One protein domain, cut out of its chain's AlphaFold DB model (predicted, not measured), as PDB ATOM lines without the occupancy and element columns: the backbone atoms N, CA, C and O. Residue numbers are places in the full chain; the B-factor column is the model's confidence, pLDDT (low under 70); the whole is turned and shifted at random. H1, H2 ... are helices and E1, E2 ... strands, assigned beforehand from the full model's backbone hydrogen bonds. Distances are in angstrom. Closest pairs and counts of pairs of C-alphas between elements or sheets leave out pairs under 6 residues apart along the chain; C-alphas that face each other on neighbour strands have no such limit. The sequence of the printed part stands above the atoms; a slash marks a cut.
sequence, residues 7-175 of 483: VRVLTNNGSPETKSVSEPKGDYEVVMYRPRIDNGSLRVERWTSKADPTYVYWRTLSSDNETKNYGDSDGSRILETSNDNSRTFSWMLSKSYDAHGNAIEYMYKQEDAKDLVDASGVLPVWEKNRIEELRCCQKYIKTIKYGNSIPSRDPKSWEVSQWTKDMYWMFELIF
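Overview. This is residues 7 to 175 of the 483 residues of the protein "TcdB_toxin_midN domain-containing protein" of Gibberella fujikuroi (UniProt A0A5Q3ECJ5). What shape do these atoms make? One long, strongly twisted sheet of nine strands makes a curved wall, and the small hairpin of E6 and E7 comes off it where the chain passes from E5 to E8. A long loop, residues 111 to 131, reaches as far as 39 A from the mean of the C-alphas and returns through the short helix H1 beside E6. What are the parts in order? The printed part has 169 residues, with strands E1 to E9, helix H1, then E10 and E11; the antiparallel sheet runs E1, E2, E3, E4, E5, E8, E9, E10, E11, and the class is mostly strand, with under half of the residues in named elements. How spread out is it? It is loose, with a radius of gyration of the C-alphas of 19.2 A and spans of 63 by 46 by 34 A.

Along the chain. Where are the first strands? E1 is residues 18 to 23, 15.8 A long, from C-alpha 18 at (-7.865, -29.859, -19.828); E2 is 26 to 35, 27.6 A; E3 is 43 to 49, 19.2 A; E4 is 56 to 61, 17.0 A; E5 is 67 to 70. What follows? E6 is residues 77 to 82, E7 85 to 91, E8 93 to 97, and E9 103 to 110, 23.1 A long. How does it end? H1 is residues 132 to 135, E10 is 139 to 148, 24.6 A, and E11 is 169 to 174, ending at C-alpha 174 at (-27.168, 2.541, -13.495).

Arrangement. How does the sheet start? E1 to E5 form a meander, each strand the antiparallel neighbour of the one before; N 21 and O 28 of E1 and E2 are 3.0 A apart, within hydrogen-bond range. Residues 7 to 8 also pair with residues 33 to 34 of E2, antiparallel. How does it go on? E5 and E8 are antiparallel, with N 69 and O 95 at 2.9 A; in the hairpin E10 and E11, N 144 and O 173 are 2.9 A apart. Where do E6, E7 and H1 stand? E6 and E7 are a hairpin, with N 80 and O 87 at 2.9 A, and E7 runs on into E8 at 53 degrees. H1, too short for any O i to N i+4 pair, is not on the sheet; its closest C-alphas to E6 are Leu 134 and Glu 80, 6.7 A.

Size, cuts and confidence. How far does it reach? The C-alphas of Asn 12 and Ser 120, the two farthest apart, are 64.6 A apart. Which links are long, and is there a cut? The links E9 to H1 and E10 to E11 are long, and the printed part has no cut. Where is confidence low? Residues 39 to 40 and 83 to 84 have pLDDT under 70.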
ATOM      1  N   VAL A   7     -20.658 -28.881 -25.560       91.12
ATOM      2  CA  VAL A   7     -20.046 -30.191 -25.323       91.12
ATOM      3  C   VAL A   7     -18.567 -30.027 -25.006       91.12
ATOM      4  O   VAL A   7     -17.931 -29.068 -25.446       91.12
ATOM      5  N   ARG A   8     -18.006 -30.967 -24.239       93.56
ATOM      6  CA  ARG A   8     -16.567 -30.983 -23.952       93.56
ATOM      7  C   ARG A   8     -15.782 -31.168 -25.246       93.56
ATOM      8  O   ARG A   8     -16.136 -32.006 -26.077       93.56
ATOM      9  N   VAL A   9     -14.701 -30.414 -25.394       91.75
ATOM     10  CA  VAL A   9     -13.697 -30.684 -26.424       91.75
ATOM     11  C   VAL A   9     -12.898 -31.903 -25.976       91.75
ATOM     12  O   VAL A   9     -12.514 -32.001 -24.809       91.75
ATOM     13  N   LEU A  10     -12.702 -32.855 -26.883       91.94
ATOM     14  CA  LEU A  10     -11.977 -34.091 -26.610       91.94
ATOM     15  C   LEU A  10     -10.621 -34.063 -27.313       91.94
ATOM     16  O   LEU A  10     -10.504 -33.594 -28.444       91.94
ATOM     17  N   THR A  11      -9.610 -34.607 -26.645       92.25
ATOM     18  CA  THR A  11      -8.307 -34.896 -27.242       92.25
ATOM     19  C   THR A  11      -8.406 -36.083 -28.205       92.25
ATOM     20  O   THR A  11      -9.402 -36.811 -28.220       92.25
ATOM     21  N   ASN A  12      -7.335 -36.353 -28.960       90.56
ATOM     22  CA  ASN A  12      -7.257 -37.506 -29.869       90.56
ATOM     23  C   ASN A  12      -7.503 -38.862 -29.180       90.56
ATOM     24  O   ASN A  12      -7.872 -39.826 -29.844       90.56
ATOM     25  N   ASN A  13      -7.329 -38.938 -27.857       91.75
ATOM     26  CA  ASN A  13      -7.527 -40.157 -27.073       91.75
ATOM     27  C   ASN A  13      -8.944 -40.253 -26.470       91.75
ATOM     28  O   ASN A  13      -9.203 -41.139 -25.659       91.75
ATOM     29  N   GLY A  14      -9.850 -39.331 -26.813       89.31
ATOM     30  CA  GLY A  14     -11.235 -39.309 -26.332       89.31
ATOM     31  C   GLY A  14     -11.427 -38.751 -24.917       89.31
ATOM     32  O   GLY A  14     -12.558 -38.680 -24.443       89.31
ATOM     33  N   SER A  15     -10.360 -38.325 -24.235       92.00
ATOM     34  CA  SER A  15     -10.455 -37.645 -22.936       92.00
ATOM     35  C   SER A  15     -10.758 -36.150 -23.103       92.00
ATOM     36  O   SER A  15     -10.351 -35.569 -24.112       92.00
ATOM     37  N   PRO A  16     -11.425 -35.494 -22.133       93.38
ATOM     38  CA  PRO A  16     -11.619 -34.047 -22.163       93.38
ATOM     39  C   PRO A  16     -10.290 -33.290 -22.244       93.38
ATOM     40  O   PRO A  16      -9.339 -33.608 -21.529       93.38
ATOM     41  N   GLU A  17     -10.234 -32.268 -23.092       95.31
ATOM     42  CA  GLU A  17      -9.104 -31.347 -23.139       95.31
ATOM     43  C   GLU A  17      -9.109 -30.466 -21.881       95.31
ATOM     44  O   GLU A  17     -10.073 -29.742 -21.604       95.31
ATOM     45  N   THR A  18      -8.027 -30.555 -21.107       95.19
ATOM     46  CA  THR A  18      -7.865 -29.859 -19.828       95.19
ATOM     47  C   THR A  18      -6.506 -29.171 -19.733       95.19
ATOM     48  O   THR A  18      -5.521 -29.626 -20.316       95.19
ATOM     49  N   LYS A  19      -6.439 -28.065 -18.986       94.94
ATOM     50  CA  LYS A  19      -5.188 -27.382 -18.624       94.94
ATOM     51  C   LYS A  19      -5.219 -26.953 -17.159       94.94
ATOM     52  O   LYS A  19      -6.269 -26.605 -16.626       94.94
ATOM     53  N   SER A  20      -4.058 -26.950 -16.511       95.19
ATOM     54  CA  SER A  20      -3.882 -26.322 -15.199       95.19
ATOM     55  C   SER A  20      -3.357 -24.907 -15.388       95.19
ATOM     56  O   SER A  20      -2.364 -24.726 -16.089       95.19
ATOM     57  N   VAL A  21      -4.010 -23.923 -14.774       93.62
ATOM     58  CA  VAL A  21      -3.612 -22.514 -14.872       93.62
ATOM     59  C   VAL A  21      -3.539 -21.907 -13.480       93.62
ATOM     60  O   VAL A  21      -4.456 -22.084 -12.682       93.62
ATOM     61  N   SER A  22      -2.462 -21.176 -13.210       89.75
ATOM     62  CA  SER A  22      -2.294 -20.381 -11.996       89.75
ATOM     63  C   SER A  22      -2.605 -18.921 -12.309       89.75
ATOM     64  O   SER A  22      -1.950 -18.317 -13.156       89.75
ATOM     65  N   GLU A  23      -3.595 -18.351 -11.631       84.06
ATOM     66  CA  GLU A  23      -3.889 -16.917 -11.657       84.06
ATOM     67  C   GLU A  23      -3.653 -16.325 -10.255       84.06
ATOM     68  O   GLU A  23      -3.630 -17.061  -9.270       84.06
ATOM     69  N   PRO A  24      -3.527 -14.995 -10.093       79.44
ATOM     70  CA  PRO A  24      -3.302 -14.398  -8.772       79.44
ATOM     71  C   PRO A  24      -4.374 -14.728  -7.716       79.44
ATOM     72  O   PRO A  24      -4.111 -14.606  -6.523       79.44
ATOM     73  N   LYS A  25      -5.580 -15.137  -8.140       77.31
ATOM     74  CA  LYS A  25      -6.670 -15.573  -7.251       77.31
ATOM     75  C   LYS A  25      -6.578 -17.044  -6.819       77.31
ATOM     76  O   LYS A  25      -7.327 -17.442  -5.932       77.31
ATOM     77  N   GLY A  26      -5.694 -17.838  -7.422       88.88
ATOM     78  CA  GLY A  26      -5.502 -19.250  -7.103       88.88
ATOM     79  C   GLY A  26      -5.199 -20.114  -8.325       88.88
ATOM     80  O   GLY A  26      -5.096 -19.636  -9.456       88.88
ATOM     81  N   ASP A  27      -5.082 -21.414  -8.076       96.06
ATOM     82  CA  ASP A  27      -4.880 -22.413  -9.118       96.06
ATOM     83  C   ASP A  27      -6.213 -22.997  -9.582       96.06
ATOM     84  O   ASP A  27      -7.078 -23.344  -8.774       96.06
ATOM     85  N   TYR A  28      -6.344 -23.167 -10.893       96.94
ATOM     86  CA  TYR A  28      -7.556 -23.644 -11.538       96.94
ATOM     87  C   TYR A  28      -7.276 -24.849 -12.433       96.94
ATOM     88  O   TYR A  28      -6.232 -24.956 -13.085       96.94
ATOM     89  N   GLU A  29      -8.239 -25.761 -12.475       97.56
ATOM     90  CA  GLU A  29      -8.390 -26.731 -13.552       97.56
ATOM     91  C   GLU A  29      -9.362 -26.157 -14.585       97.56
ATOM     92  O   GLU A  29     -10.478 -25.751 -14.253       97.56
ATOM     93  N   VAL A  30      -8.932 -26.106 -15.843       97.50
ATOM     94  CA  VAL A  30      -9.713 -25.537 -16.938       97.50
ATOM     95  C   VAL A  30     -10.078 -26.630 -17.923       97.50
ATOM     96  O   VAL A  30      -9.190 -27.280 -18.473       97.50
ATOM     97  N   VAL A  31     -11.374 -26.805 -18.170       97.50
ATOM     98  CA  VAL A  31     -11.921 -27.766 -19.135       97.50
ATOM     99  C   VAL A  31     -12.473 -27.015 -20.341       97.50
ATOM    100  O   VAL A  31     -13.210 -26.040 -20.195       97.50
ATOM    101  N   MET A  32     -12.134 -27.487 -21.535       95.50
ATOM    102  CA  MET A  32     -12.515 -26.854 -22.795       95.50
ATOM    103  C   MET A  32     -13.882 -27.347 -23.284       95.50
ATOM    104  O   MET A  32     -14.170 -28.546 -23.272       95.50
ATOM    105  N   TYR A  33     -14.715 -26.420 -23.747       93.56
ATOM    106  CA  TYR A  33     -16.044 -26.662 -24.302       93.56
ATOM    107  C   TYR A  33     -16.202 -25.973 -25.664       93.56
ATOM    108  O   TYR A  33     -15.510 -25.003 -25.979       93.56
ATOM    109  N   ARG A  34     -17.146 -26.472 -26.464       88.06
ATOM    110  CA  ARG A  34     -17.574 -25.874 -27.735       88.06
ATOM    111  C   ARG A  34     -19.089 -26.010 -27.920       88.06
ATOM    112  O   ARG A  34     -19.654 -26.980 -27.407       88.06
ATOM    113  N   PRO A  35     -19.753 -25.097 -28.645       86.50
ATOM    114  CA  PRO A  35     -21.146 -25.281 -29.052       86.50
ATOM    115  C   PRO A  35     -21.337 -26.572 -29.861       86.50
ATOM    116  O   PRO A  35     -20.440 -26.985 -30.597       86.50
ATOM    117  N   ARG A  36     -22.509 -27.210 -29.753       84.50
ATOM    118  CA  ARG A  36     -22.857 -28.396 -30.557       84.50
ATOM    119  C   ARG A  36     -22.922 -28.065 -32.051       84.50
ATOM    120  O   ARG A  36     -22.488 -28.866 -32.872       84.50
ATOM    121  N   ILE A  37     -23.452 -26.888 -32.377       79.50
ATOM    122  CA  ILE A  37     -23.438 -26.314 -33.724       79.50
ATOM    123  C   ILE A  37     -22.410 -25.189 -33.703       79.50
ATOM    124  O   ILE A  37     -22.656 -24.115 -33.153       79.50
ATOM    125  N   ASP A  38     -21.228 -25.481 -34.230       70.12
ATOM    126  CA  ASP A  38     -20.095 -24.566 -34.217       70.12
ATOM    127  C   ASP A  38     -20.105 -23.696 -35.480       70.12
ATOM    128  O   ASP A  38     -19.840 -24.177 -36.581       70.12
ATOM    129  N   ASN A  39     -20.425 -22.411 -35.311       65.44
ATOM    130  CA  ASN A  39     -20.386 -21.412 -36.382       65.44
ATOM    131  C   ASN A  39     -19.076 -20.601 -36.384       65.44
ATOM    132  O   ASN A  39     -18.971 -19.623 -37.124       65.44
ATOM    133  N   GLY A  40     -18.083 -20.992 -35.579       63.12
ATOM    134  CA  GLY A  40     -16.747 -20.408 -35.597       63.12
ATOM    135  C   GLY A  40     -16.284 -19.806 -34.268       63.12
ATOM    136  O   GLY A  40     -17.008 -19.094 -33.575       63.12
ATOM    137  N   SER A  41     -15.010 -20.090 -33.980       74.88
ATOM    138  CA  SER A  41     -14.017 -19.344 -33.186       74.88
ATOM    139  C   SER A  41     -14.363 -18.866 -31.774       74.88
ATOM    140  O   SER A  41     -13.602 -18.079 -31.209       74.88
ATOM    141  N   LEU A  42     -15.447 -19.343 -31.165       86.94
ATOM    142  CA  LEU A  42     -15.699 -19.113 -29.746       86.94
ATOM    143  C   LEU A  42     -15.089 -20.243 -28.916       86.94
ATOM    144  O   LEU A  42     -15.610 -21.356 -28.853       86.94
ATOM    145  N   ARG A  43     -13.997 -19.938 -28.221       88.75
ATOM    146  CA  ARG A  43     -13.431 -20.822 -27.205       88.75
ATOM    147  C   ARG A  43     -14.239 -20.669 -25.922       88.75
ATOM    148  O   ARG A  43     -14.321 -19.561 -25.394       88.75
ATOM    149  N   VAL A  44     -14.801 -21.761 -25.409       94.50
ATOM    150  CA  VAL A  44     -15.536 -21.782 -24.136       94.50
ATOM    151  C   VAL A  44     -14.727 -22.571 -23.113       94.50
ATOM    152  O   VAL A  44     -14.288 -23.686 -23.376       94.50
ATOM    153  N   GLU A  45     -14.512 -21.994 -21.941       96.62
ATOM    154  CA  GLU A  45     -13.696 -22.578 -20.885       96.62
ATOM    155  C   GLU A  45     -14.480 -22.630 -19.580       96.62
ATOM    156  O   GLU A  45     -15.018 -21.617 -19.126       96.62
ATOM    157  N   ARG A  46     -14.495 -23.800 -18.944       97.56
ATOM    158  CA  ARG A  46     -14.950 -23.966 -17.565       97.56
ATOM    159  C   ARG A  46     -13.742 -23.931 -16.648       97.56
ATOM    160  O   ARG A  46     -12.876 -24.790 -16.776       97.56
ATOM    161  N   TRP A  47     -13.711 -22.993 -15.715       97.19
ATOM    162  CA  TRP A  47     -12.639 -22.833 -14.742       97.19
ATOM    163  C   TRP A  47     -13.124 -23.283 -13.364       97.19
ATOM    164  O   TRP A  47     -14.043 -22.686 -12.808       97.19
ATOM    165  N   THR A  48     -12.503 -24.324 -12.814       96.56
ATOM    166  CA  THR A  48     -12.805 -24.881 -11.486       96.56
ATOM    167  C   THR A  48     -11.625 -24.617 -10.557       96.56
ATOM    168  O   THR A  48     -10.487 -24.926 -10.911       96.56
ATOM    169  N   SER A  49     -11.865 -24.025  -9.386       95.00
ATOM    170  CA  SER A  49     -10.797 -23.785  -8.406       95.00
ATOM    171  C   SER A  49     -10.276 -25.105  -7.836       95.00
ATOM    172  O   SER A  49     -11.049 -25.993  -7.481       95.00
ATOM    173  N   LYS A  50      -8.950 -25.237  -7.720       95.69
ATOM    174  CA  LYS A  50      -8.321 -26.396  -7.067       95.69
ATOM    175  C   LYS A  50      -8.399 -26.331  -5.542       95.69
ATOM    176  O   LYS A  50      -8.316 -27.368  -4.894       95.69
ATOM    177  N   ALA A  51      -8.531 -25.128  -4.979       94.62
ATOM    178  CA  ALA A  51      -8.681 -24.927  -3.539       94.62
ATOM    179  C   ALA A  51     -10.125 -25.169  -3.068       94.62
ATOM    180  O   ALA A  51     -10.334 -25.642  -1.957       94.62
ATOM    181  N   ASP A  52     -11.101 -24.864  -3.928       90.94
ATOM    182  CA  ASP A  52     -12.530 -25.061  -3.683       90.94
ATOM    183  C   ASP A  52     -13.211 -25.552  -4.974       90.94
ATOM    184  O   ASP A  52     -13.567 -24.739  -5.831       90.94
ATOM    185  N   PRO A  53     -13.412 -26.871  -5.136       90.12
ATOM    186  CA  PRO A  53     -14.028 -27.438  -6.336       90.12
ATOM    187  C   PRO A  53     -15.478 -26.998  -6.583       90.12
ATOM    188  O   PRO A  53     -15.989 -27.205  -7.687       90.12
ATOM    189  N   THR A  54     -16.152 -26.410  -5.586       88.12
ATOM    190  CA  THR A  54     -17.505 -25.851  -5.751       88.12
ATOM    191  C   THR A  54     -17.468 -24.492  -6.449       88.12
ATOM    192  O   THR A  54     -18.400 -24.125  -7.169       88.12
ATOM    193  N   TYR A  55     -16.346 -23.774  -6.343       91.44
ATOM    194  CA  TYR A  55     -16.135 -22.524  -7.050       91.44
ATOM    195  C   TYR A  55     -15.806 -22.782  -8.526       91.44
ATOM    196  O   TYR A  55     -14.685 -23.133  -8.912       91.44
ATOM    197  N   VAL A  56     -16.809 -22.540  -9.370       94.62
ATOM    198  CA  VAL A  56     -16.721 -22.635 -10.828       94.62
ATOM    199  C   VAL A  56     -17.104 -21.298 -11.451       94.62
ATOM    200  O   VAL A  56     -18.066 -20.658 -11.028       94.62
ATOM    201  N   TYR A  57     -16.388 -20.894 -12.496       96.12
ATOM    202  CA  TYR A  57     -16.797 -19.805 -13.378       96.12
ATOM    203  C   TYR A  57     -16.502 -20.163 -14.835       96.12
ATOM    204  O   TYR A  57     -15.772 -21.115 -15.123       96.12
ATOM    205  N   TRP A  58     -17.085 -19.412 -15.763       97.31
ATOM    206  CA  TRP A  58     -16.897 -19.648 -17.191       97.31
ATOM    207  C   TRP A  58     -16.185 -18.478 -17.850       97.31
ATOM    208  O   TRP A  58     -16.363 -17.324 -17.460       97.31
ATOM    209  N   ARG A  59     -15.391 -18.778 -18.874       95.81
ATOM    210  CA  ARG A  59     -14.707 -17.784 -19.698       95.81
ATOM    211  C   ARG A  59     -14.944 -18.091 -21.165       95.81
ATOM    212  O   ARG A  59     -14.876 -19.247 -21.575       95.81
ATOM    213  N   THR A  60     -15.211 -17.065 -21.961       94.38
ATOM    214  CA  THR A  60     -15.249 -17.191 -23.421       94.38
ATOM    215  C   THR A  60     -14.217 -16.286 -24.065       94.38
ATOM    216  O   THR A  60     -14.056 -15.150 -23.620       94.38
ATOM    217  N   LEU A  61     -13.568 -16.773 -25.120       91.94
ATOM    218  CA  LEU A  61     -12.642 -16.001 -25.943       91.94
ATOM    219  C   LEU A  61     -13.100 -16.062 -27.401       91.94
ATOM    220  O   LEU A  61     -13.305 -17.157 -27.928       91.94
ATOM    221  N   SER A  62     -13.281 -14.902 -28.032       90.50
ATOM    222  CA  SER A  62     -13.639 -14.801 -29.453       90.50
ATOM    223  C   SER A  62     -12.403 -14.692 -30.355       90.50
ATOM    224  O   SER A  62     -11.292 -14.433 -29.887       90.50
ATOM    225  N   SER A  63     -12.600 -14.834 -31.670       89.25
ATOM    226  CA  SER A  63     -11.575 -14.548 -32.689       89.25
ATOM    227  C   SER A  63     -11.083 -13.103 -32.671       89.25
ATOM    228  O   SER A  63      -9.936 -12.852 -33.026       89.25
ATOM    229  N   ASP A  64     -11.920 -12.171 -32.217       88.69
ATOM    230  CA  ASP A  64     -11.583 -10.747 -32.111       88.69
ATOM    231  C   ASP A  64     -10.793 -10.440 -30.830       88.69
ATOM    232  O   ASP A  64     -10.637  -9.286 -30.436       88.69
ATOM    233  N   ASN A  65     -10.301 -11.488 -30.158       88.81
ATOM    234  CA  ASN A  65      -9.583 -11.431 -28.892       88.81
ATOM    235  C   ASN A  65     -10.408 -10.786 -27.761       88.81
ATOM    236  O   ASN A  65      -9.847 -10.254 -26.803       88.81
ATOM    237  N   GLU A  66     -11.740 -10.848 -27.844       92.44
ATOM    238  CA  GLU A  66     -12.629 -10.428 -26.764       92.44
ATOM    239  C   GLU A  66     -12.695 -11.538 -25.708       92.44
ATOM    240  O   GLU A  66     -12.986 -12.692 -26.023       92.44
ATOM    241  N   THR A  67     -12.421 -11.200 -24.448       94.31
ATOM    242  CA  THR A  67     -12.512 -12.121 -23.308       94.31
ATOM    243  C   THR A  67     -13.695 -11.741 -22.435       94.31
ATOM    244  O   THR A  67     -13.782 -10.604 -21.981       94.31
ATOM    245  N   LYS A  68     -14.578 -12.698 -22.145       95.44
ATOM    246  CA  LYS A  68     -15.719 -12.510 -21.237       95.44
ATOM    247  C   LYS A  68     -15.682 -13.520 -20.108       95.44
ATOM    248  O   LYS A  68     -15.538 -14.711 -20.375       95.44
ATOM    249  N   ASN A  69     -15.853 -13.051 -18.878       95.69
ATOM    250  CA  ASN A  69     -15.983 -13.891 -17.689       95.69
ATOM    251  C   ASN A  69     -17.438 -13.920 -17.226       95.69
ATOM    252  O   ASN A  69     -18.125 -12.900 -17.264       95.69
ATOM    253  N   TYR A  70     -17.884 -15.084 -16.766       97.44
ATOM    254  CA  TYR A  70     -19.246 -15.318 -16.311       97.44
ATOM    255  C   TYR A  70     -19.226 -15.968 -14.933       97.44
ATOM    256  O   TYR A  70     -18.622 -17.030 -14.756       97.44
ATOM    257  N   GLY A  71     -19.906 -15.352 -13.968       95.94
ATOM    258  CA  GLY A  71     -20.039 -15.877 -12.614       95.94
ATOM    259  C   GLY A  71     -18.706 -16.034 -11.877       95.94
ATOM    260  O   GLY A  71     -18.496 -17.049 -11.215       95.94
ATOM    261  N   ASP A  72     -17.790 -15.066 -11.984       92.12
ATOM    262  CA  ASP A  72     -16.517 -15.036 -11.233       92.12
ATOM    263  C   ASP A  72     -16.672 -14.496  -9.792       92.12
ATOM    264  O   ASP A  72     -15.692 -14.163  -9.122       92.12
ATOM    265  N   SER A  73     -17.917 -14.383  -9.330       91.69
ATOM    266  CA  SER A  73     -18.328 -14.124  -7.950       91.69
ATOM    267  C   SER A  73     -19.793 -14.528  -7.761       91.69
ATOM    268  O   SER A  73     -20.549 -14.588  -8.736       91.69
ATOM    269  N   ASP A  74     -20.222 -14.714  -6.515       91.31
ATOM    270  CA  ASP A  74     -21.620 -15.024  -6.171       91.31
ATOM    271  C   ASP A  74     -22.598 -13.898  -6.540       91.31
ATOM    272  O   ASP A  74     -23.762 -14.145  -6.847       91.31
ATOM    273  N   GLY A  75     -22.120 -12.650  -6.623       92.62
ATOM    274  CA  GLY A  75     -22.908 -11.525  -7.139       92.62
ATOM    275  C   GLY A  75     -23.278 -11.667  -8.620       92.62
ATOM    276  O   GLY A  75     -24.221 -11.035  -9.078       92.62
ATOM    277  N   SER A  76     -22.570 -12.523  -9.358       95.75
ATOM    278  CA  SER A  76     -22.767 -12.775 -10.792       95.75
ATOM    279  C   SER A  76     -23.268 -14.195 -11.092       95.75
ATOM    280  O   SER A  76     -23.128 -14.685 -12.213       95.75
ATOM    281  N   ARG A  77     -23.847 -14.875 -10.095       95.31
ATOM    282  CA  ARG A  77     -24.447 -16.207 -10.236       95.31
ATOM    283  C   ARG A  77     -25.888 -16.189  -9.735       95.31
ATOM    284  O   ARG A  77     -26.169 -15.600  -8.695       95.31
ATOM    285  N   ILE A  78     -26.770 -16.876 -10.454       94.56
ATOM    286  CA  ILE A  78     -28.046 -17.332  -9.898       94.56
ATOM    287  C   ILE A  78     -27.729 -18.652  -9.210       94.56
ATOM    288  O   ILE A  78     -27.474 -19.659  -9.879       94.56
ATOM    289  N   LEU A  79     -27.643 -18.608  -7.885       90.62
ATOM    290  CA  LEU A  79     -27.179 -19.713  -7.060       90.62
ATOM    291  C   LEU A  79     -28.193 -20.008  -5.959       90.62
ATOM    292  O   LEU A  79     -28.753 -19.102  -5.346       90.62
ATOM    293  N   GLU A  80     -28.399 -21.289  -5.714       88.31
ATOM    294  CA  GLU A  80     -29.089 -21.794  -4.542       88.31
ATOM    295  C   GLU A  80     -28.040 -22.322  -3.564       88.31
ATOM    296  O   GLU A  80     -27.181 -23.117  -3.955       88.31
ATOM    297  N   THR A  81     -28.140 -21.923  -2.298       80.44
ATOM    298  CA  THR A  81     -27.347 -22.499  -1.208       80.44
ATOM    299  C   THR A  81     -28.297 -23.169  -0.228       80.44
ATOM    300  O   THR A  81     -29.086 -22.489   0.425       80.44
ATOM    301  N   SER A  82     -28.237 -24.493  -0.121       72.50
ATOM    302  CA  SER A  82     -29.037 -25.266   0.830       72.50
ATOM    303  C   SER A  82     -28.185 -26.354   1.488       72.50
ATOM    304  O   SER A  82     -27.467 -27.087   0.814       72.50
ATOM    305  N   ASN A  83     -28.251 -26.456   2.824       64.38
ATOM    306  CA  ASN A  83     -27.578 -27.492   3.627       64.38
ATOM    307  C   ASN A  83     -26.091 -27.713   3.264       64.38
ATOM    308  O   ASN A  83     -25.697 -28.832   2.939       64.38
ATOM    309  N   ASP A  84     -25.287 -26.645   3.278       68.81
ATOM    310  CA  ASP A  84     -23.855 -26.641   2.912       68.81
ATOM    311  C   ASP A  84     -23.534 -27.054   1.461       68.81
ATOM    312  O   ASP A  84     -22.369 -27.199   1.092       68.81
ATOM    313  N   ASN A  85     -24.551 -27.198   0.610       76.62
ATOM    314  CA  ASN A  85     -24.393 -27.452  -0.812       76.62
ATOM    315  C   ASN A  85     -24.803 -26.218  -1.621       76.62
ATOM    316  O   ASN A  85     -25.803 -25.564  -1.318       76.62
ATOM    317  N   SER A  86     -24.042 -25.905  -2.668       82.69
ATOM    318  CA  SER A  86     -24.357 -24.809  -3.582       82.69
ATOM    319  C   SER A  86     -24.606 -25.339  -4.989       82.69
ATOM    320  O   SER A  86     -23.848 -26.148  -5.529       82.69
ATOM    321  N   ARG A  87     -25.702 -24.889  -5.598       88.50
ATOM    322  CA  ARG A  87     -26.100 -25.245  -6.961       88.50
ATOM    323  C   ARG A  87     -26.240 -23.968  -7.770       88.50
ATOM    324  O   ARG A  87     -27.121 -23.154  -7.517       88.50
ATOM    325  N   THR A  88     -25.353 -23.774  -8.741       92.69
ATOM    326  CA  THR A  88     -25.454 -22.631  -9.656       92.69
ATOM    327  C   THR A  88     -26.339 -23.002 -10.838       92.69
ATOM    328  O   THR A  88     -26.016 -23.924 -11.585       92.69
ATOM    329  N   PHE A  89     -27.435 -22.267 -11.011       92.94
ATOM    330  CA  PHE A  89     -28.327 -22.383 -12.162       92.94
ATOM    331  C   PHE A  89     -27.781 -21.612 -13.370       92.94
ATOM    332  O   PHE A  89     -27.806 -22.107 -14.493       92.94
ATOM    333  N   SER A  90     -27.246 -20.405 -13.144       94.88
ATOM    334  CA  SER A  90     -26.731 -19.549 -14.217       94.88
ATOM    335  C   SER A  90     -25.502 -18.753 -13.785       94.88
ATOM    336  O   SER A  90     -25.473 -18.169 -12.701       94.88
ATOM    337  N   TRP A  91     -24.499 -18.696 -14.665       97.00
ATOM    338  CA  TRP A  91     -23.335 -17.818 -14.550       97.00
ATOM    339  C   TRP A  91     -23.549 -16.606 -15.461       97.00
ATOM    340  O   TRP A  91     -23.523 -16.726 -16.687       97.00
ATOM    341  N   MET A  92     -23.761 -15.432 -14.873       97.62
ATOM    342  CA  MET A  92     -24.030 -14.193 -15.603       97.62
ATOM    343  C   MET A  92     -22.728 -13.495 -15.998       97.62
ATOM    344  O   MET A  92     -21.722 -13.617 -15.299       97.62
ATOM    345  N   LEU A  93     -22.742 -12.752 -17.109       97.56
ATOM    346  CA  LEU A  93     -21.588 -11.981 -17.584       97.56
ATOM    347  C   LEU A  93     -21.148 -10.990 -16.504       97.56
ATOM    348  O   LEU A  93     -21.910 -10.106 -16.157       97.56
ATOM    349  N   SER A  94     -19.928 -11.107 -15.993       96.44
ATOM    350  CA  SER A  94     -19.420 -10.210 -14.952       96.44
ATOM    351  C   SER A  94     -18.395  -9.218 -15.484       96.44
ATOM    352  O   SER A  94     -18.333  -8.079 -15.021       96.44
ATOM    353  N   LYS A  95     -17.587  -9.622 -16.472       95.50
ATOM    354  CA  LYS A  95     -16.538  -8.779 -17.063       95.50
ATOM    355  C   LYS A  95     -16.373  -9.050 -18.550       95.50
ATOM    356  O   LYS A  95     -16.449 -10.206 -18.969       95.50
ATOM    357  N   SER A  96     -16.083  -8.004 -19.317       95.81
ATOM    358  CA  SER A  96     -15.633  -8.096 -20.711       95.81
ATOM    359  C   SER A  96     -14.340  -7.311 -20.909       95.81
ATOM    360  O   SER A  96     -14.155  -6.268 -20.284       95.81
ATOM    361  N   TYR A  97     -13.471  -7.805 -21.782       95.12
ATOM    362  CA  TYR A  97     -12.210  -7.184 -22.166       95.12
ATOM    363  C   TYR A  97     -12.040  -7.290 -23.675       95.12
ATOM    364  O   TYR A  97     -12.086  -8.396 -24.215       95.12
ATOM    365  N   ASP A  98     -11.793  -6.175 -24.353       94.12
ATOM    366  CA  ASP A  98     -11.529  -6.186 -25.792       94.12
ATOM    367  C   ASP A  98     -10.028  -6.324 -26.113       94.12
ATOM    368  O   ASP A  98      -9.169  -6.435 -25.224       94.12
ATOM    369  N   ALA A  99      -9.699  -6.356 -27.406       92.00
ATOM    370  CA  ALA A  99      -8.324  -6.448 -27.890       92.00
ATOM    371  C   ALA A  99      -7.483  -5.186 -27.624       92.00
ATOM    372  O   ALA A  99      -6.256  -5.261 -27.672       92.00
ATOM    373  N   HIS A 100      -8.125  -4.047 -27.354       92.69
ATOM    374  CA  HIS A 100      -7.495  -2.742 -27.151       92.69
ATOM    375  C   HIS A 100      -7.218  -2.436 -25.672       92.69
ATOM    376  O   HIS A 100      -6.579  -1.434 -25.357       92.69
ATOM    377  N   GLY A 101      -7.664  -3.308 -24.765       92.00
ATOM    378  CA  GLY A 101      -7.520  -3.131 -23.324       92.00
ATOM    379  C   GLY A 101      -8.641  -2.315 -22.690       92.00
ATOM    380  O   GLY A 101      -8.520  -1.957 -21.515       92.00
ATOM    381  N   ASN A 102      -9.734  -2.060 -23.415       95.00
ATOM    382  CA  ASN A 102     -10.958  -1.579 -22.794       95.00
ATOM    383  C   ASN A 102     -11.597  -2.724 -22.005       95.00
ATOM    384  O   ASN A 102     -11.606  -3.879 -22.439       95.00
ATOM    385  N   ALA A 103     -12.140  -2.387 -20.844       95.38
ATOM    386  CA  ALA A 103     -12.846  -3.298 -19.968       95.38
ATOM    387  C   ALA A 103     -14.271  -2.801 -19.713       95.38
ATOM    388  O   ALA A 103     -14.559  -1.605 -19.785       95.38
ATOM    389  N   ILE A 104     -15.153  -3.743 -19.393       96.12
ATOM    390  CA  ILE A 104     -16.507  -3.486 -18.910       96.12
ATOM    391  C   ILE A 104     -16.748  -4.375 -17.691       96.12
ATOM    392  O   ILE A 104     -16.451  -5.570 -17.733       96.12
ATOM    393  N   GLU A 105     -17.289  -3.800 -16.622       95.75
ATOM    394  CA  GLU A 105     -17.750  -4.512 -15.429       95.75
ATOM    395  C   GLU A 105     -19.273  -4.498 -15.361       95.75
ATOM    396  O   GLU A 105     -19.893  -3.447 -15.520       95.75
ATOM    397  N   TYR A 106     -19.862  -5.655 -15.079       96.94
ATOM    398  CA  TYR A 106     -21.297  -5.848 -14.922       96.94
ATOM    399  C   TYR A 106     -21.576  -6.261 -13.480       96.94
ATOM    400  O   TYR A 106     -21.098  -7.295 -13.009       96.94
ATOM    401  N   MET A 107     -22.354  -5.447 -12.771       95.94
ATOM    402  CA  MET A 107     -22.740  -5.696 -11.386       95.94
ATOM    403  C   MET A 107     -24.245  -5.879 -11.294       95.94
ATOM    404  O   MET A 107     -25.015  -5.147 -11.923       95.94
ATOM    405  N   TYR A 108     -24.656  -6.829 -10.465       95.69
ATOM    406  CA  TYR A 108     -26.047  -7.219 -10.325       95.69
ATOM    407  C   TYR A 108     -26.558  -6.940  -8.912       95.69
ATOM    408  O   TYR A 108     -25.831  -7.098  -7.931       95.69
ATOM    409  N   LYS A 109     -27.826  -6.539  -8.825       92.62
ATOM    410  CA  LYS A 109     -28.612  -6.455  -7.597       92.62
ATOM    411  C   LYS A 109     -29.285  -7.804  -7.362       92.62
ATOM    412  O   LYS A 109     -29.795  -8.414  -8.300       92.62
ATOM    413  N   GLN A 110     -29.230  -8.287  -6.128       92.50
ATOM    414  CA  GLN A 110     -29.910  -9.514  -5.735       92.50
ATOM    415  C   GLN A 110     -31.387  -9.236  -5.477       92.50
ATOM    416  O   GLN A 110     -31.698  -8.184  -4.924       92.50
ATOM    417  N   GLU A 111     -32.251 -10.161  -5.891       90.44
ATOM    418  CA  GLU A 111     -33.652 -10.154  -5.478       90.44
ATOM    419  C   GLU A 111     -33.741 -10.193  -3.953       90.44
ATOM    420  O   GLU A 111     -32.949 -10.873  -3.298       90.44
ATOM    421  N   ASP A 112     -34.690  -9.464  -3.391       85.56
ATOM    422  CA  ASP A 112     -34.964  -9.504  -1.966       85.56
ATOM    423  C   ASP A 112     -36.431  -9.856  -1.705       85.56
ATOM    424  O   ASP A 112     -37.270  -9.887  -2.600       85.56
ATOM    425  N   ALA A 113     -36.738 -10.209  -0.461       82.31
ATOM    426  CA  ALA A 113     -38.100 -10.539  -0.067       82.31
ATOM    427  C   ALA A 113     -38.919  -9.301   0.351       82.31
ATOM    428  O   ALA A 113     -39.941  -9.446   1.029       82.31
ATOM    429  N   LYS A 114     -38.468  -8.082   0.016       79.88
ATOM    430  CA  LYS A 114     -39.173  -6.852   0.396       79.88
ATOM    431  C   LYS A 114     -40.350  -6.608  -0.534       79.88
ATOM    432  O   LYS A 114     -40.365  -7.066  -1.667       79.88
ATOM    433  N   ASP A 115     -41.352  -5.905  -0.017       78.62
ATOM    434  CA  ASP A 115     -42.579  -5.543  -0.737       78.62
ATOM    435  C   ASP A 115     -43.339  -6.741  -1.355       78.62
ATOM    436  O   ASP A 115     -44.237  -6.563  -2.173       78.62
ATOM    437  N   LEU A 116     -43.025  -7.976  -0.931       78.00
ATOM    438  CA  LEU A 116     -43.695  -9.195  -1.396       78.00
ATOM    439  C   LEU A 116     -45.072  -9.392  -0.772       78.00
ATOM    440  O   LEU A 116     -45.911 -10.080  -1.346       78.00
ATOM    441  N   VAL A 117     -45.291  -8.870   0.431       78.38
ATOM    442  CA  VAL A 117     -46.571  -9.016   1.120       78.38
ATOM    443  C   VAL A 117     -47.547  -7.954   0.641       78.38
ATOM    444  O   VAL A 117     -47.179  -6.795   0.453       78.38
ATOM    445  N   ASP A 118     -48.810  -8.336   0.469       71.81
ATOM    446  CA  ASP A 118     -49.857  -7.356   0.197       71.81
ATOM    447  C   ASP A 118     -50.108  -6.442   1.416       71.81
ATOM    448  O   ASP A 118     -49.525  -6.611   2.492       71.81
ATOM    449  N   ALA A 119     -51.017  -5.471   1.280       71.25
ATOM    450  CA  ALA A 119     -51.363  -4.543   2.362       71.25
ATOM    451  C   ALA A 119     -51.864  -5.234   3.651       71.25
ATOM    452  O   ALA A 119     -51.910  -4.601   4.706       71.25
ATOM    453  N   SER A 120     -52.250  -6.515   3.579       73.44
ATOM    454  CA  SER A 120     -52.667  -7.327   4.726       73.44
ATOM    455  C   SER A 120     -51.526  -8.133   5.362       73.44
ATOM    456  O   SER A 120     -51.740  -8.800   6.373       73.44
ATOM    457  N   GLY A 121     -50.308  -8.048   4.817       74.62
ATOM    458  CA  GLY A 121     -49.137  -8.777   5.300       74.62
ATOM    459  C   GLY A 121     -49.077 -10.228   4.816       74.62
ATOM    460  O   GLY A 121     -48.314 -11.021   5.369       74.62
ATOM    461  N   VAL A 122     -49.877 -10.596   3.811       74.94
ATOM    462  CA  VAL A 122     -49.963 -11.966   3.295       74.94
ATOM    463  C   VAL A 122     -49.102 -12.105   2.042       74.94
ATOM    464  O   VAL A 122     -49.166 -11.280   1.132       74.94
ATOM    465  N   LEU A 123     -48.284 -13.160   2.000       76.88
ATOM    466  CA  LEU A 123     -47.487 -13.506   0.824       76.88
ATOM    467  C   LEU A 123     -48.378 -13.983  -0.332       76.88
ATOM    468  O   LEU A 123     -49.390 -14.651  -0.085       76.88
ATOM    469  N   PRO A 124     -47.974 -13.742  -1.590       75.00
ATOM    470  CA  PRO A 124     -48.629 -14.351  -2.729       75.00
ATOM    471  C   PRO A 124     -48.555 -15.877  -2.624       75.00
ATOM    472  O   PRO A 124     -47.627 -16.462  -2.061       75.00
ATOM    473  N   VAL A 125     -49.576 -16.524  -3.168       72.88
ATOM    474  CA  VAL A 125     -49.832 -17.961  -3.078       72.88
ATOM    475  C   VAL A 125     -48.660 -18.778  -3.638       72.88
ATOM    476  O   VAL A 125     -48.242 -19.738  -2.992       72.88
ATOM    477  N   TRP A 126     -48.028 -18.331  -4.730       70.94
ATOM    478  CA  TRP A 126     -46.819 -18.963  -5.286       70.94
ATOM    479  C   TRP A 126     -45.545 -18.763  -4.437       70.94
ATOM    480  O   TRP A 126     -44.597 -19.535  -4.563       70.94
ATOM    481  N   GLU A 127     -45.507 -17.776  -3.533       78.44
ATOM    482  CA  GLU A 127     -44.376 -17.562  -2.615       78.44
ATOM    483  C   GLU A 127     -44.572 -18.203  -1.243       78.44
ATOM    484  O   GLU A 127     -43.596 -18.378  -0.513       78.44
ATOM    485  N   LYS A 128     -45.805 -18.567  -0.864       78.38
ATOM    486  CA  LYS A 128     -46.164 -19.005   0.497       78.38
ATOM    487  C   LYS A 128     -45.285 -20.140   1.035       78.38
ATOM    488  O   LYS A 128     -44.960 -20.145   2.219       78.38
ATOM    489  N   ASN A 129     -44.869 -21.061   0.166       81.19
ATOM    490  CA  ASN A 129     -44.086 -22.247   0.533       81.19
ATOM    491  C   ASN A 129     -42.585 -22.134   0.233       81.19
ATOM    492  O   ASN A 129     -41.839 -23.082   0.482       81.19
ATOM    493  N   ARG A 130     -42.122 -21.005  -0.311       80.19
ATOM    494  CA  ARG A 130     -40.695 -20.776  -0.560       80.19
ATOM    495  C   ARG A 130     -40.032 -20.270   0.720       80.19
ATOM    496  O   ARG A 130     -40.623 -19.504   1.473       80.19
ATOM    497  N   ILE A 131     -38.809 -20.699   0.999       83.25
ATOM    498  CA  ILE A 131     -37.985 -20.060   2.037       83.25
ATOM    499  C   ILE A 131     -37.326 -18.811   1.450       83.25
ATOM    500  O   ILE A 131     -37.160 -18.726   0.232       83.25
ATOM    501  N   GLU A 132     -36.979 -17.839   2.292       81.69
ATOM    502  CA  GLU A 132     -36.430 -16.548   1.859       81.69
ATOM    503  C   GLU A 132     -35.203 -16.715   0.957       81.69
ATOM    504  O   GLU A 132     -35.120 -16.087  -0.096       81.69
ATOM    505  N   GLU A 133     -34.320 -17.655   1.287       81.56
ATOM    506  CA  GLU A 133     -33.118 -17.964   0.516       81.56
ATOM    507  C   GLU A 133     -33.442 -18.334  -0.936       81.56
ATOM    508  O   GLU A 133     -32.743 -17.902  -1.850       81.56
ATOM    509  N   LEU A 134     -34.532 -19.080  -1.160       82.06
ATOM    510  CA  LEU A 134     -34.982 -19.454  -2.501       82.06
ATOM    511  C   LEU A 134     -35.643 -18.293  -3.243       82.06
ATOM    512  O   LEU A 134     -35.609 -18.283  -4.475       82.06
ATOM    513  N   ARG A 135     -36.264 -17.336  -2.541       84.81
ATOM    514  CA  ARG A 135     -36.866 -16.140  -3.163       84.81
ATOM    515  C   ARG A 135     -35.789 -15.212  -3.713       84.81
ATOM    516  O   ARG A 135     -35.924 -14.680  -4.808       84.81
ATOM    517  N   CYS A 136     -34.678 -15.118  -2.992       88.25
ATOM    518  CA  CYS A 136     -33.598 -14.175  -3.254       88.25
ATOM    519  C   CYS A 136     -32.536 -14.691  -4.251       88.25
ATOM    520  O   CYS A 136     -31.472 -14.082  -4.382       88.25
ATOM    521  N   CYS A 137     -32.760 -15.821  -4.937       90.06
ATOM    522  CA  CYS A 137     -31.788 -16.382  -5.890       90.06
ATOM    523  C   CYS A 137     -31.641 -15.545  -7.170       90.06
ATOM    524  O   CYS A 137     -30.571 -15.551  -7.787       90.06
ATOM    525  N   GLN A 138     -32.710 -14.859  -7.594       92.56
ATOM    526  CA  GLN A 138     -32.724 -14.085  -8.833       92.56
ATOM    527  C   GLN A 138     -31.804 -12.859  -8.736       92.56
ATOM    528  O   GLN A 138     -31.554 -12.317  -7.657       92.56
ATOM    529  N   LYS A 139     -31.267 -12.427  -9.879       93.81
ATOM    530  CA  LYS A 139     -30.372 -11.276  -9.982       93.81
ATOM    531  C   LYS A 139     -30.782 -10.365 -11.137       93.81
ATOM    532  O   LYS A 139     -31.150 -10.825 -12.214       93.81
ATOM    533  N   TYR A 140     -30.615  -9.067 -10.933       94.38
ATOM    534  CA  TYR A 140     -30.981  -8.012 -11.874       94.38
ATOM    535  C   TYR A 140     -29.762  -7.160 -12.205       94.38
ATOM    536  O   TYR A 140     -28.991  -6.823 -11.309       94.38
ATOM    537  N   ILE A 141     -29.533  -6.818 -13.477       95.94
ATOM    538  CA  ILE A 141     -28.395  -5.959 -13.838       95.94
ATOM    539  C   ILE A 141     -28.571  -4.590 -13.177       95.94
ATOM    540  O   ILE A 141     -29.561  -3.916 -13.410       95.94
ATOM    541  N   LYS A 142     -27.629  -4.161 -12.336       93.81
ATOM    542  CA  LYS A 142     -27.751  -2.895 -11.599       93.81
ATOM    543  C   LYS A 142     -26.844  -1.819 -12.151       93.81
ATOM    544  O   LYS A 142     -27.244  -0.662 -12.255       93.81
ATOM    545  N   THR A 143     -25.625  -2.199 -12.503       95.25
ATOM    546  CA  THR A 143     -24.612  -1.237 -12.911       95.25
ATOM    547  C   THR A 143     -23.710  -1.825 -13.976       95.25
ATOM    548  O   THR A 143     -23.283  -2.975 -13.869       95.25
ATOM    549  N   ILE A 144     -23.374  -1.010 -14.970       96.69
ATOM    550  CA  ILE A 144     -22.341  -1.303 -15.956       96.69
ATOM    551  C   ILE A 144     -21.297  -0.194 -15.894       96.69
ATOM    552  O   ILE A 144     -21.613   0.969 -16.144       96.69
ATOM    553  N   LYS A 145     -20.052  -0.544 -15.575       95.56
ATOM    554  CA  LYS A 145     -18.927   0.400 -15.567       95.56
ATOM    555  C   LYS A 145     -18.044   0.167 -16.778       95.56
ATOM    556  O   LYS A 145     -17.774  -0.979 -17.129       95.56
ATOM    557  N   TYR A 146     -17.619   1.245 -17.427       96.06
ATOM    558  CA  TYR A 146     -16.799   1.184 -18.636       96.06
ATOM    559  C   TYR A 146     -15.922   2.434 -18.786       96.06
ATOM    560  O   TYR A 146     -16.050   3.408 -18.041       96.06
ATOM    561  N   GLY A 147     -14.973   2.383 -19.723       95.50
ATOM    562  CA  GLY A 147     -13.952   3.424 -19.868       95.50
ATOM    563  C   GLY A 147     -12.955   3.387 -18.710       95.50
ATOM    564  O   GLY A 147     -12.839   4.342 -17.948       95.50
ATOM    565  N   ASN A 148     -12.279   2.253 -18.530       95.81
ATOM    566  CA  ASN A 148     -11.203   2.091 -17.552       95.81
ATOM    567  C   ASN A 148     -10.036   3.049 -17.844       95.81
ATOM    568  O   ASN A 148      -9.571   3.146 -18.977       95.81
ATOM    569  N   SER A 149      -9.518   3.715 -16.809       94.88
ATOM    570  CA  SER A 149      -8.424   4.690 -16.934       94.88
ATOM    571  C   SER A 149      -7.049   4.084 -17.240       94.88
ATOM    572  O   SER A 149      -6.151   4.795 -17.691       94.88
ATOM    573  N   ILE A 150      -6.879   2.781 -17.008       92.31
ATOM    574  CA  ILE A 150      -5.647   2.026 -17.265       92.31
ATOM    575  C   ILE A 150      -5.999   0.830 -18.159       92.31
ATOM    576  O   ILE A 150      -6.888   0.065 -17.773       92.31
ATOM    577  N   PRO A 151      -5.335   0.629 -19.317       92.06
ATOM    578  CA  PRO A 151      -5.604  -0.504 -20.203       92.06
ATOM    579  C   PRO A 151      -5.493  -1.857 -19.487       92.06
ATOM    580  O   PRO A 151      -4.522  -2.118 -18.783       92.06
ATOM    581  N   SER A 152      -6.476  -2.735 -19.695       91.88
ATOM    582  CA  SER A 152      -6.581  -4.049 -19.038       91.88
ATOM    583  C   SER A 152      -5.865  -5.174 -19.807       91.88
ATOM    584  O   SER A 152      -6.362  -6.300 -19.889       91.88
ATOM    585  N   ARG A 153      -4.714  -4.872 -20.417       89.75
ATOM    586  CA  ARG A 153      -3.879  -5.827 -21.162       89.75
ATOM    587  C   ARG A 153      -2.427  -5.682 -20.736       89.75
ATOM    588  O   ARG A 153      -1.912  -4.566 -20.673       89.75
ATOM    589  N   ASP A 154      -1.757  -6.804 -20.488       86.38
ATOM    590  CA  ASP A 154      -0.315  -6.796 -20.262       86.38
ATOM    591  C   ASP A 154       0.418  -6.424 -21.569       86.38
ATOM    592  O   ASP A 154       0.192  -7.066 -22.595       86.38
ATOM    593  N   PRO A 155       1.322  -5.427 -21.582       84.75
ATOM    594  CA  PRO A 155       1.975  -4.982 -22.814       84.75
ATOM    595  C   PRO A 155       2.903  -6.020 -23.464       84.75
ATOM    596  O   PRO A 155       3.300  -5.835 -24.612       84.75
ATOM    597  N   LYS A 156       3.317  -7.061 -22.729       87.00
ATOM    598  CA  LYS A 156       4.266  -8.084 -23.190       87.00
ATOM    599  C   LYS A 156       3.565  -9.379 -23.579       87.00
ATOM    600  O   LYS A 156       3.869  -9.916 -24.639       87.00
ATOM    601  N   SER A 157       2.670  -9.895 -22.734       84.88
ATOM    602  CA  SER A 157       1.933 -11.138 -23.008       84.88
ATOM    603  C   SER A 157       0.625 -10.903 -23.761       84.88
ATOM    604  O   SER A 157       0.103 -11.828 -24.376       84.88
ATOM    605  N   TRP A 158       0.096  -9.675 -23.725       83.19
ATOM    606  CA  TRP A 158      -1.229  -9.303 -24.237       83.19
ATOM    607  C   TRP A 158      -2.398 -10.066 -23.593       83.19
ATOM    608  O   TRP A 158      -3.545 -10.026 -24.059       83.19
ATOM    609  N   GLU A 159      -2.125 -10.745 -22.483       85.25
ATOM    610  CA  GLU A 159      -3.146 -11.358 -21.649       85.25
ATOM    611  C   GLU A 159      -3.922 -10.280 -20.891       85.25
ATOM    612  O   GLU A 159      -3.457  -9.151 -20.707       85.25
ATOM    613  N   VAL A 160      -5.136 -10.624 -20.467       85.50
ATOM    614  CA  VAL A 160      -5.954  -9.735 -19.640       85.50
ATOM    615  C   VAL A 160      -5.213  -9.456 -18.334       85.50
ATOM    616  O   VAL A 160      -4.906 -10.377 -17.578       85.50
ATOM    617  N   SER A 161      -4.939  -8.183 -18.055       82.06
ATOM    618  CA  SER A 161      -4.334  -7.772 -16.791       82.06
ATOM    619  C   SER A 161      -5.409  -7.571 -15.725       82.06
ATOM    620  O   SER A 161      -6.528  -7.138 -16.008       82.06
ATOM    621  N   GLN A 162      -5.074  -7.860 -14.468       75.75
ATOM    622  CA  GLN A 162      -5.980  -7.573 -13.359       75.75
ATOM    623  C   GLN A 162      -6.128  -6.069 -13.142       75.75
ATOM    624  O   GLN A 162      -5.205  -5.292 -13.392       75.75
ATOM    625  N   TRP A 163      -7.287  -5.668 -12.629       81.25
ATOM    626  CA  TRP A 163      -7.506  -4.288 -12.225       81.25
ATOM    627  C   TRP A 163      -6.635  -3.949 -11.022       81.25
ATOM    628  O   TRP A 163      -6.584  -4.685 -10.034       81.25
ATOM    629  N   THR A 164      -5.953  -2.818 -11.113       76.69
ATOM    630  CA  THR A 164      -5.174  -2.265 -10.012       76.69
ATOM    631  C   THR A 164      -6.054  -1.343  -9.175       76.69
ATOM    632  O   THR A 164      -7.075  -0.841  -9.641       76.69
ATOM    633  N   LYS A 165      -5.654  -1.086  -7.925       78.06
ATOM    634  CA  LYS A 165      -6.368  -0.140  -7.048       78.06
ATOM    635  C   LYS A 165      -6.376   1.296  -7.589       78.06
ATOM    636  O   LYS A 165      -7.227   2.079  -7.186       78.06
ATOM    637  N   ASP A 166      -5.447   1.615  -8.488       83.88
ATOM    638  CA  ASP A 166      -5.307   2.934  -9.111       83.88
ATOM    639  C   ASP A 166      -6.208   3.104 -10.349       83.88
ATOM    640  O   ASP A 166      -6.342   4.209 -10.878       83.88
ATOM    641  N   MET A 167      -6.829   2.020 -10.827       88.38
ATOM    642  CA  MET A 167      -7.795   2.072 -11.919       88.38
ATOM    643  C   MET A 167      -9.108   2.692 -11.432       88.38
ATOM    644  O   MET A 167      -9.652   2.306 -10.400       88.38
ATOM    645  N   TYR A 168      -9.662   3.605 -12.226       91.19
ATOM    646  CA  TYR A 168     -11.008   4.136 -12.036       91.19
ATOM    647  C   TYR A 168     -11.787   4.081 -13.351       91.19
ATOM    648  O   TYR A 168     -11.211   3.977 -14.437       91.19
ATOM    649  N   TRP A 169     -13.108   4.127 -13.238       94.12
ATOM    650  CA  TRP A 169     -14.030   4.085 -14.365       94.12
ATOM    651  C   TRP A 169     -14.451   5.501 -14.748       94.12
ATOM    652  O   TRP A 169     -14.809   6.292 -13.876       94.12
ATOM    653  N   MET A 170     -14.399   5.827 -16.038       95.81
ATOM    654  CA  MET A 170     -14.848   7.126 -16.549       95.81
ATOM    655  C   MET A 170     -16.369   7.207 -16.659       95.81
ATOM    656  O   MET A 170     -16.929   8.295 -16.547       95.81
ATOM    657  N   PHE A 171     -17.031   6.068 -16.880       95.88
ATOM    658  CA  PHE A 171     -18.467   6.007 -17.106       95.88
ATOM    659  C   PHE A 171     -19.122   4.904 -16.279       95.88
ATOM    660  O   PHE A 171     -18.564   3.823 -16.072       95.88
ATOM    661  N   GLU A 172     -20.350   5.181 -15.856       94.50
ATOM    662  CA  GLU A 172     -21.197   4.273 -15.098       94.50
ATOM    663  C   GLU A 172     -22.636   4.407 -15.606       94.50
ATOM    664  O   GLU A 172     -23.182   5.506 -15.680       94.50
ATOM    665  N   LEU A 173     -23.234   3.284 -15.996       94.12
ATOM    666  CA  LEU A 173     -24.651   3.170 -16.328       94.12
ATOM    667  C   LEU A 173     -25.352   2.464 -15.171       94.12
ATOM    668  O   LEU A 173     -24.947   1.363 -14.804       94.12
ATOM    669  N   ILE A 174     -26.399   3.077 -14.622       92.19
ATOM    670  CA  ILE A 174     -27.168   2.541 -13.495       92.19
ATOM    671  C   ILE A 174     -28.584   2.227 -13.973       92.19
ATOM    672  O   ILE A 174     -29.243   3.074 -14.570       92.19
ATOM    673  N   PHE A 175     -29.041   1.009 -13.693       90.44
ATOM    674  CA  PHE A 175     -30.417   0.575 -13.910       90.44
ATOM    675  C   PHE A 175     -31.219   0.864 -12.646       90.44
ATOM    676  O   PHE A 175     -30.866   0.409 -11.554       90.44
TER     677      PHE A 175